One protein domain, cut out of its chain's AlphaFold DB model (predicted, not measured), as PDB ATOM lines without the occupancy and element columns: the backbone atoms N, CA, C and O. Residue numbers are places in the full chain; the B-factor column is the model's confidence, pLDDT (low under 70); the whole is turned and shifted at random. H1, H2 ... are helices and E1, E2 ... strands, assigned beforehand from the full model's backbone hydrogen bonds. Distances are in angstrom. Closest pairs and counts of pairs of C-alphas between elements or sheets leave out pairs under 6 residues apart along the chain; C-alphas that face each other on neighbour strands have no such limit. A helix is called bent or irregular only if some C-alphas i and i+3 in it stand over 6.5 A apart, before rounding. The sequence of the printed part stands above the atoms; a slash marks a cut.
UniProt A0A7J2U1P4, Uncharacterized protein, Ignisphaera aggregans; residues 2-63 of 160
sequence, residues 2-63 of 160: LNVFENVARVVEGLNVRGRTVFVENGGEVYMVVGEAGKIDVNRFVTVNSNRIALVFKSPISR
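Overview. This is residues 2 to 63 of the 160 residues of an uncharacterized protein of Ignisphaera aggregans (UniProt A0A7J2U1P4). A strongly twisted, curled sheet of four strands, made of two hairpins joined side by side through E2 and the long, bent E4, has one helix, H1, that only grazes it and whose residues 2 to 7 stick out. The 62 printed residues hold one named helix and four named strands, in the chain order H1 E1 E2 E3 E4. The sheet's order is E1 E2 E4 E3, all antiparallel, and the class is mixed, helices and strands. The whole is compact, with a radius of gyration of the C-alphas of 11.4 A and spans of 33 by 29 by 18 A.

Arrangement. The inner strands E2, residues 29 to 35, and E4, residues 52 to 62, are antiparallel at 152 degrees, with N 34 and O 55 2.9 A apart, within hydrogen-bond range. E4 bends by 56 degrees at residue 59. Edge strand E1, residues 22 to 26, forms a hairpin with E2, with N 24 and O 31 at 3.0 A. Edge strand E3, residues 46 to 49, forms a hairpin with E4, with N 47 and O 54 at 2.9 A. E1 and E3 are apart. H1, residues 2 to 14, only grazes the sheet with its residues 8 to 12; its closest C-alphas to E4 are those of Val 12 and Leu 55, 7.6 A apart. In H1 every O i to N i+4 pair is within hydrogen-bond range.

Along the chain. E4 is 27.3 A from first to last C-alpha, ending at C-alpha 62 (-24.935, -141.781, 79.037). E2 measures 19.2 A, E1 13.0 A and E3 10.0 A. H1 measures 18.5 A from C-alpha 2 (-39.499, -152.075, 84.648).

Size, cuts and confidence. The C-alphas of Leu 2 and Ser 50, the two farthest apart, are 33.4 A apart. The printed part has no cut and no long link. Its mean pLDDT is 76.3; residues 2 to 19 and residue 37 are under 70.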
ATOM      1  N   LEU A   2     -38.571-151.459  85.624       41.56
ATOM      2  CA  LEU A   2     -39.499-152.075  84.648       41.56
ATOM      3  C   LEU A   2     -40.789-151.268  84.367       41.56
ATOM      4  O   LEU A   2     -41.128-151.057  83.207       41.56
ATOM      5  N   ASN A   3     -41.444-150.712  85.395       46.88
ATOM      6  CA  ASN A   3     -42.720-149.992  85.219       46.88
ATOM      7  C   ASN A   3     -42.630-148.722  84.347       46.88
ATOM      8  O   ASN A   3     -43.616-148.334  83.728       46.88
ATOM      9  N   VAL A   4     -41.475-148.044  84.294       55.00
ATOM     10  CA  VAL A   4     -41.319-146.835  83.458       55.00
ATOM     11  C   VAL A   4     -41.262-147.221  81.984       55.00
ATOM     12  O   VAL A   4     -41.922-146.600  81.157       55.00
ATOM     13  N   PHE A   5     -40.537-148.294  81.675       55.00
ATOM     14  CA  PHE A   5     -40.422-148.843  80.331       55.00
ATOM     15  C   PHE A   5     -41.777-149.354  79.809       55.00
ATOM     16  O   PHE A   5     -42.151-149.033  78.686       55.00
ATOM     17  N   GLU A   6     -42.575-150.045  80.629       55.16
ATOM     18  CA  GLU A   6     -43.936-150.463  80.243       55.16
ATOM     19  C   GLU A   6     -44.863-149.282  79.915       55.16
ATOM     20  O   GLU A   6     -45.615-149.326  78.939       55.16
ATOM     21  N   ASN A   7     -44.794-148.204  80.700       57.91
ATOM     22  CA  ASN A   7     -45.592-147.001  80.455       57.91
ATOM     23  C   ASN A   7     -45.182-146.300  79.158       57.91
ATOM     24  O   ASN A   7     -46.041-145.846  78.406       57.91
ATOM     25  N   VAL A   8     -43.883-146.258  78.864       62.56
ATOM     26  CA  VAL A   8     -43.360-145.736  77.600       62.56
ATOM     27  C   VAL A   8     -43.870-146.565  76.412       62.56
ATOM     28  O   VAL A   8     -44.342-145.982  75.437       62.56
ATOM     29  N   ALA A   9     -43.872-147.901  76.515       59.09
ATOM     30  CA  ALA A   9     -44.427-148.794  75.489       59.09
ATOM     31  C   ALA A   9     -45.888-148.452  75.173       59.09
ATOM     32  O   ALA A   9     -46.259-148.252  74.020       59.09
ATOM     33  N   ARG A  10     -46.705-148.314  76.225       61.25
ATOM     34  CA  ARG A  10     -48.133-147.997  76.104       61.25
ATOM     35  C   ARG A  10     -48.380-146.622  75.493       61.25
ATOM     36  O   ARG A  10     -49.353-146.457  74.767       61.25
ATOM     37  N   VAL A  11     -47.518-145.642  75.767       64.62
ATOM     38  CA  VAL A  11     -47.602-144.310  75.144       64.62
ATOM     39  C   VAL A  11     -47.264-144.385  73.654       64.62
ATOM     40  O   VAL A  11     -47.986-143.805  72.847       64.62
ATOM     41  N   VAL A  12     -46.215-145.123  73.272       64.25
ATOM     42  CA  VAL A  12     -45.844-145.325  71.860       64.25
ATOM     43  C   VAL A  12     -46.969-146.029  71.093       64.25
ATOM     44  O   VAL A  12     -47.399-145.542  70.044       64.25
ATOM     45  N   GLU A  13     -47.484-147.132  71.641       62.19
ATOM     46  CA  GLU A  13     -48.590-147.895  71.054       62.19
ATOM     47  C   GLU A  13     -49.876-147.058  70.984       62.19
ATOM     48  O   GLU A  13     -50.538-147.014  69.945       62.19
ATOM     49  N   GLY A  14     -50.210-146.339  72.060       58.78
ATOM     50  CA  GLY A  14     -51.416-145.517  72.165       58.78
ATOM     51  C   GLY A  14     -51.426-144.299  71.240       58.78
ATOM     52  O   GLY A  14     -52.491-143.888  70.784       58.78
ATOM     53  N   LEU A  15     -50.258-143.745  70.909       61.94
ATOM     54  CA  LEU A  15     -50.128-142.634  69.960       61.94
ATOM     55  C   LEU A  15     -50.005-143.104  68.500       61.94
ATOM     56  O   LEU A  15     -49.885-142.266  67.604       61.94
ATOM     57  N   ASN A  16     -50.041-144.423  68.247       60.59
ATOM     58  CA  ASN A  16     -49.844-145.049  66.931       60.59
ATOM     59  C   ASN A  16     -48.606-144.490  66.201       60.59
ATOM     60  O   ASN A  16     -48.593-144.352  64.974       60.59
ATOM     61  N   VAL A  17     -47.565-144.141  66.964       61.91
ATOM     62  CA  VAL A  17     -46.301-143.650  66.418       61.91
ATOM     63  C   VAL A  17     -45.576-144.853  65.840       61.91
ATOM     64  O   VAL A  17     -45.027-145.680  66.561       61.91
ATOM     65  N   ARG A  18     -45.633-144.980  64.514       60.34
ATOM     66  CA  ARG A  18     -44.965-146.045  63.766       60.34
ATOM     67  C   ARG A  18     -43.624-145.533  63.261       60.34
ATOM     68  O   ARG A  18     -43.554-144.455  62.678       60.34
ATOM     69  N   GLY A  19     -42.574-146.314  63.457       62.72
ATOM     70  CA  GLY A  19     -41.234-145.984  62.988       62.72
ATOM     71  C   GLY A  19     -40.186-146.807  63.722       62.72
ATOM     72  O   GLY A  19     -40.442-147.301  64.817       62.72
ATOM     73  N   ARG A  20     -39.013-146.977  63.108       72.25
ATOM     74  CA  ARG A  20     -37.868-147.583  63.799       72.25
ATOM     75  C   ARG A  20     -37.325-146.585  64.820       72.25
ATOM     76  O   ARG A  20     -37.251-145.397  64.522       72.25
ATOM     77  N   THR A  21     -36.929-147.074  65.989       86.19
ATOM     78  CA  THR A  21     -36.292-146.236  67.009       86.19
ATOM     79  C   THR A  21     -34.853-145.922  66.608       86.19
ATOM     80  O   THR A  21     -34.090-146.827  66.264       86.19
ATOM     81  N   VAL A  22     -34.491-144.640  66.649       90.19
ATOM     82  CA  VAL A  22     -33.129-144.149  66.408       90.19
ATOM     83  C   VAL A  22     -32.559-143.610  67.711       90.19
ATOM     84  O   VAL A  22     -33.224-142.874  68.434       90.19
ATOM     85  N   PHE A  23     -31.321-143.974  68.004       92.12
ATOM     86  CA  PHE A  23     -30.569-143.533  69.164       92.12
ATOM     87  C   PHE A  23     -29.620-142.421  68.724       92.12
ATOM     88  O   PHE A  23     -28.884-142.585  67.751       92.12
ATOM     89  N   VAL A  24     -29.665-141.283  69.413       92.25
ATOM     90  CA  VAL A  24     -28.861-140.094  69.092       92.25
ATOM     91  C   VAL A  24     -28.142-139.588  70.335       92.25
ATOM     92  O   VAL A  24     -28.715-139.606  71.424       92.25
ATOM     93  N   GLU A  25     -26.901-139.132  70.184       92.12
ATOM     94  CA  GLU A  25     -26.142-138.501  71.269       92.12
ATOM     95  C   GLU A  25     -26.284-136.979  71.215       92.12
ATOM     96  O   GLU A  25     -26.197-136.380  70.142       92.12
ATOM     97  N   ASN A  26     -26.500-136.348  72.367       91.19
ATOM     98  CA  ASN A  26     -26.413-134.902  72.512       91.19
ATOM     99  C   ASN A  26     -25.933-134.533  73.921       91.19
ATOM    100  O   ASN A  26     -26.611-134.816  74.911       91.19
ATOM    101  N   GLY A  27     -24.777-133.873  74.007       89.12
ATOM    102  CA  GLY A  27     -24.234-133.367  75.268       89.12
ATOM    103  C   GLY A  27     -23.797-134.468  76.236       89.12
ATOM    104  O   GLY A  27     -23.874-134.284  77.446       89.12
ATOM    105  N   GLY A  28     -23.372-135.622  75.722       89.81
ATOM    106  CA  GLY A  28     -23.003-136.804  76.497       89.81
ATOM    107  C   GLY A  28     -24.185-137.690  76.890       89.81
ATOM    108  O   GLY A  28     -23.979-138.710  77.539       89.81
ATOM    109  N   GLU A  29     -25.407-137.344  76.497       94.31
ATOM    110  CA  GLU A  29     -26.621-138.100  76.805       94.31
ATOM    111  C   GLU A  29     -27.163-138.775  75.549       94.31
ATOM    112  O   GLU A  29     -27.112-138.198  74.463       94.31
ATOM    113  N   VAL A  30     -27.713-139.984  75.690       93.25
ATOM    114  CA  VAL A  30     -28.353-140.688  74.573       93.25
ATOM    115  C   VAL A  30     -29.864-140.543  74.662       93.25
ATOM    116  O   VAL A  30     -30.461-140.695  75.728       93.25
ATOM    117  N   TYR A  31     -30.494-140.294  73.521       92.19
ATOM    118  CA  TYR A  31     -31.936-140.169  73.387       92.19
ATOM    119  C   TYR A  31     -32.462-141.208  72.403       92.19
ATOM    120  O   TYR A  31     -31.926-141.374  71.312       92.19
ATOM    121  N   MET A  32     -33.527-141.894  72.803       90.31
ATOM    122  CA  MET A  32     -34.315-142.806  71.983       90.31
ATOM    123  C   MET A  32     -35.404-141.994  71.293       90.31
ATOM    124  O   MET A  32     -36.291-141.451  71.958       90.31
ATOM    125  N   VAL A  33     -35.337-141.908  69.972       89.31
ATOM    126  CA  VAL A  33     -36.321-141.203  69.157       89.31
ATOM    127  C   VAL A  33     -37.181-142.213  68.419       89.31
ATOM    128  O   VAL A  33     -36.695-142.953  67.566       89.31
ATOM    129  N   VAL A  34     -38.468-142.232  68.749       86.75
ATOM    130  CA  VAL A  34     -39.459-143.149  68.179       86.75
ATOM    131  C   VAL A  34     -40.344-142.375  67.208       86.75
ATOM    132  O   VAL A  34     -41.008-141.428  67.623       86.75
ATOM    133  N   GLY A  35     -40.379-142.771  65.934       80.31
ATOM    134  CA  GLY A  35     -41.141-142.085  64.879       80.31
ATOM    135  C   GLY A  35     -40.279-141.190  63.980       80.31
ATOM    136  O   GLY A  35     -39.055-141.273  63.995       80.31
ATOM    137  N   GLU A  36     -40.908-140.335  63.166       72.81
ATOM    138  CA  GLU A  36     -40.217-139.564  62.115       72.81
ATOM    139  C   GLU A  36     -40.653-138.089  62.064       72.81
ATOM    140  O   GLU A  36     -41.463-137.723  61.226       72.81
ATOM    141  N   ALA A  37     -40.111-137.186  62.883       61.50
ATOM    142  CA  ALA A  37     -40.509-135.763  62.840       61.50
ATOM    143  C   ALA A  37     -39.610-134.850  61.970       61.50
ATOM    144  O   ALA A  37     -39.754-133.624  61.985       61.50
ATOM    145  N   GLY A  38     -38.694-135.410  61.175       71.62
ATOM    146  CA  GLY A  38     -37.666-134.619  60.490       71.62
ATOM    147  C   GLY A  38     -36.652-134.085  61.504       71.62
ATOM    148  O   GLY A  38     -35.956-134.876  62.133       71.62
ATOM    149  N   LYS A  39     -36.571-132.760  61.694       71.00
ATOM    150  CA  LYS A  39     -35.674-132.159  62.696       71.00
ATOM    151  C   LYS A  39     -36.177-132.464  64.112       71.00
ATOM    152  O   LYS A  39     -37.248-132.003  64.497       71.00
ATOM    153  N   ILE A  40     -35.388-133.214  64.876       76.31
ATOM    154  CA  ILE A  40     -35.713-133.620  66.248       76.31
ATOM    155  C   ILE A  40     -35.075-132.640  67.242       76.31
ATOM    156  O   ILE A  40     -33.881-132.355  67.156       76.31
ATOM    157  N   ASP A  41     -35.869-132.132  68.186       80.31
ATOM    158  CA  ASP A  41     -35.389-131.393  69.360       80.31
ATOM    159  C   ASP A  41     -35.390-132.339  70.563       80.31
ATOM    160  O   ASP A  41     -36.452-132.700  71.073       80.31
ATOM    161  N   VAL A  42     -34.203-132.750  71.014       81.69
ATOM    162  CA  VAL A  42     -34.068-133.731  72.104       81.69
ATOM    163  C   VAL A  42     -34.573-133.220  73.459       81.69
ATOM    164  O   VAL A  42     -34.797-134.014  74.367       81.69
ATOM    165  N   ASN A  43     -34.800-131.908  73.601       81.12
ATOM    166  CA  ASN A  43     -35.340-131.314  74.828       81.12
ATOM    167  C   ASN A  43     -36.869-131.415  74.916       81.12
ATOM    168  O   ASN A  43     -37.459-131.026  75.926       81.12
ATOM    169  N   ARG A  44     -37.535-131.900  73.862       80.69
ATOM    170  CA  ARG A  44     -38.992-132.030  73.812       80.69
ATOM    171  C   ARG A  44     -39.396-133.491  73.816       80.69
ATOM    172  O   ARG A  44     -39.017-134.245  72.931       80.69
ATOM    173  N   PHE A  45     -40.268-133.846  74.755       79.69
ATOM    174  CA  PHE A  45     -40.848-135.187  74.835       79.69
ATOM    175  C   PHE A  45     -41.613-135.582  73.558       79.69
ATOM    176  O   PHE A  45     -41.510-136.717  73.103       79.69
ATOM    177  N   VAL A  46     -42.351-134.639  72.959       81.94
ATOM    178  CA  VAL A  46     -43.055-134.832  71.682       81.94
ATOM    179  C   VAL A  46     -42.615-133.764  70.693       81.94
ATOM    180  O   VAL A  46     -42.689-132.569  70.984       81.94
ATOM    181  N   THR A  47     -42.223-134.196  69.499       78.12
ATOM    182  CA  THR A  47     -42.032-133.323  68.340       78.12
ATOM    183  C   THR A  47     -43.082-133.663  67.291       78.12
ATOM    184  O   THR A  47     -43.240-134.823  66.915       78.12
ATOM    185  N   VAL A  48     -43.802-132.649  66.809       76.44
ATOM    186  CA  VAL A  48     -44.808-132.793  65.752       76.44
ATOM    187  C   VAL A  48     -44.396-131.921  64.576       76.44
ATOM    188  O   VAL A  48     -44.172-130.723  64.747       76.44
ATOM    189  N   ASN A  49     -44.302-132.512  63.388       75.44
ATOM    190  CA  ASN A  49     -44.011-131.788  62.157       75.44
ATOM    191  C   ASN A  49     -44.981-132.195  61.050       75.44
ATOM    192  O   ASN A  49     -44.951-133.333  60.577       75.44
ATOM    193  N   SER A  50     -45.794-131.233  60.613       73.75
ATOM    194  CA  SER A  50     -46.793-131.333  59.541       73.75
ATOM    195  C   SER A  50     -47.880-132.384  59.798       73.75
ATOM    196  O   SER A  50     -49.019-132.003  59.994       73.75
ATOM    197  N   ASN A  51     -47.531-133.674  59.837       71.31
ATOM    198  CA  ASN A  51     -48.395-134.809  60.205       71.31
ATOM    199  C   ASN A  51     -47.606-135.993  60.792       71.31
ATOM    200  O   ASN A  51     -48.120-137.106  60.897       71.31
ATOM    201  N   ARG A  52     -46.334-135.789  61.135       76.31
ATOM    202  CA  ARG A  52     -45.485-136.829  61.699       76.31
ATOM    203  C   ARG A  52     -45.158-136.505  63.144       76.31
ATOM    204  O   ARG A  52     -44.883-135.353  63.480       76.31
ATOM    205  N   ILE A  53     -45.205-137.529  63.983       78.56
ATOM    206  CA  ILE A  53     -44.945-137.437  65.414       78.56
ATOM    207  C   ILE A  53     -43.663-138.213  65.693       78.56
ATOM    208  O   ILE A  53     -43.485-139.323  65.189       78.56
ATOM    209  N   ALA A  54     -42.782-137.618  66.488       83.12
ATOM    210  CA  ALA A  54     -41.678-138.313  67.120       83.12
ATOM    211  C   ALA A  54     -41.756-138.129  68.633       83.12
ATOM    212  O   ALA A  54     -42.025-137.030  69.126       83.12
ATOM    213  N   LEU A  55     -41.509-139.213  69.354       85.38
ATOM    214  CA  LEU A  55     -41.381-139.227  70.802       85.38
ATOM    215  C   LEU A  55     -39.905-139.327  71.154       85.38
ATOM    216  O   LEU A  55     -39.186-140.120  70.549       85.38
ATOM    217  N   VAL A  56     -39.466-138.531  72.120       87.69
ATOM    218  CA  VAL A  56     -38.079-138.516  72.580       87.69
ATOM    219  C   VAL A  56     -38.034-138.963  74.031       87.69
ATOM    220  O   VAL A  56     -38.637-138.347  74.912       87.69
ATOM    221  N   PHE A  57     -37.276-140.022  74.281       86.94
ATOM    222  CA  PHE A  57     -37.046-140.563  75.611       86.94
ATOM    223  C   PHE A  57     -35.556-140.545  75.913       86.94
ATOM    224  O   PHE A  57     -34.743-140.929  75.078       86.94
ATOM    225  N   LYS A  58     -35.181-140.141  77.124       89.44
ATOM    226  CA  LYS A  58     -33.790-140.248  77.564       89.44
ATOM    227  C   LYS A  58     -33.434-141.726  77.777       89.44
ATOM    228  O   LYS A  58     -34.174-142.445  78.448       89.44
ATOM    229  N   SER A  59     -32.326-142.177  77.194       89.44
ATOM    230  CA  SER A  59     -31.765-143.508  77.443       89.44
ATOM    231  C   SER A  59     -31.246-143.601  78.883       89.44
ATOM    232  O   SER A  59     -30.754-142.607  79.422       89.44
ATOM    233  N   PRO A  60     -31.303-144.783  79.528       86.38
ATOM    234  CA  PRO A  60     -30.628-144.994  80.808       86.38
ATOM    235  C   PRO A  60     -29.093-144.956  80.696       86.38
ATOM    236  O   PRO A  60     -28.414-144.921  81.722       86.38
ATOM    237  N   ILE A  61     -28.529-144.984  79.483       92.38
ATOM    238  CA  ILE A  61     -27.084-144.960  79.243       92.38
ATOM    239  C   ILE A  61     -26.648-143.570  78.761       92.38
ATOM    240  O   ILE A  61     -27.236-143.006  77.841       92.38
ATOM    241  N   SER A  62     -25.589-143.045  79.377       92.88
ATOM    242  CA  SER A  62     -24.935-141.781  79.037       92.88
ATOM    243  C   SER A  62     -23.433-142.016  78.870       92.88
ATOM    244  O   SER A  62     -22.909-143.035  79.324       92.88
ATOM    245  N   ARG A  63     -22.717-141.064  78.268       92.62
ATOM    246  CA  ARG A  63     -21.261-141.122  78.079       92.62
ATOM    247  C   ARG A  63     -20.510-141.287  79.395       92.62
ATOM    248  O   ARG A  63     -19.543-142.030  79.446       92.62
TER     249      ARG A  63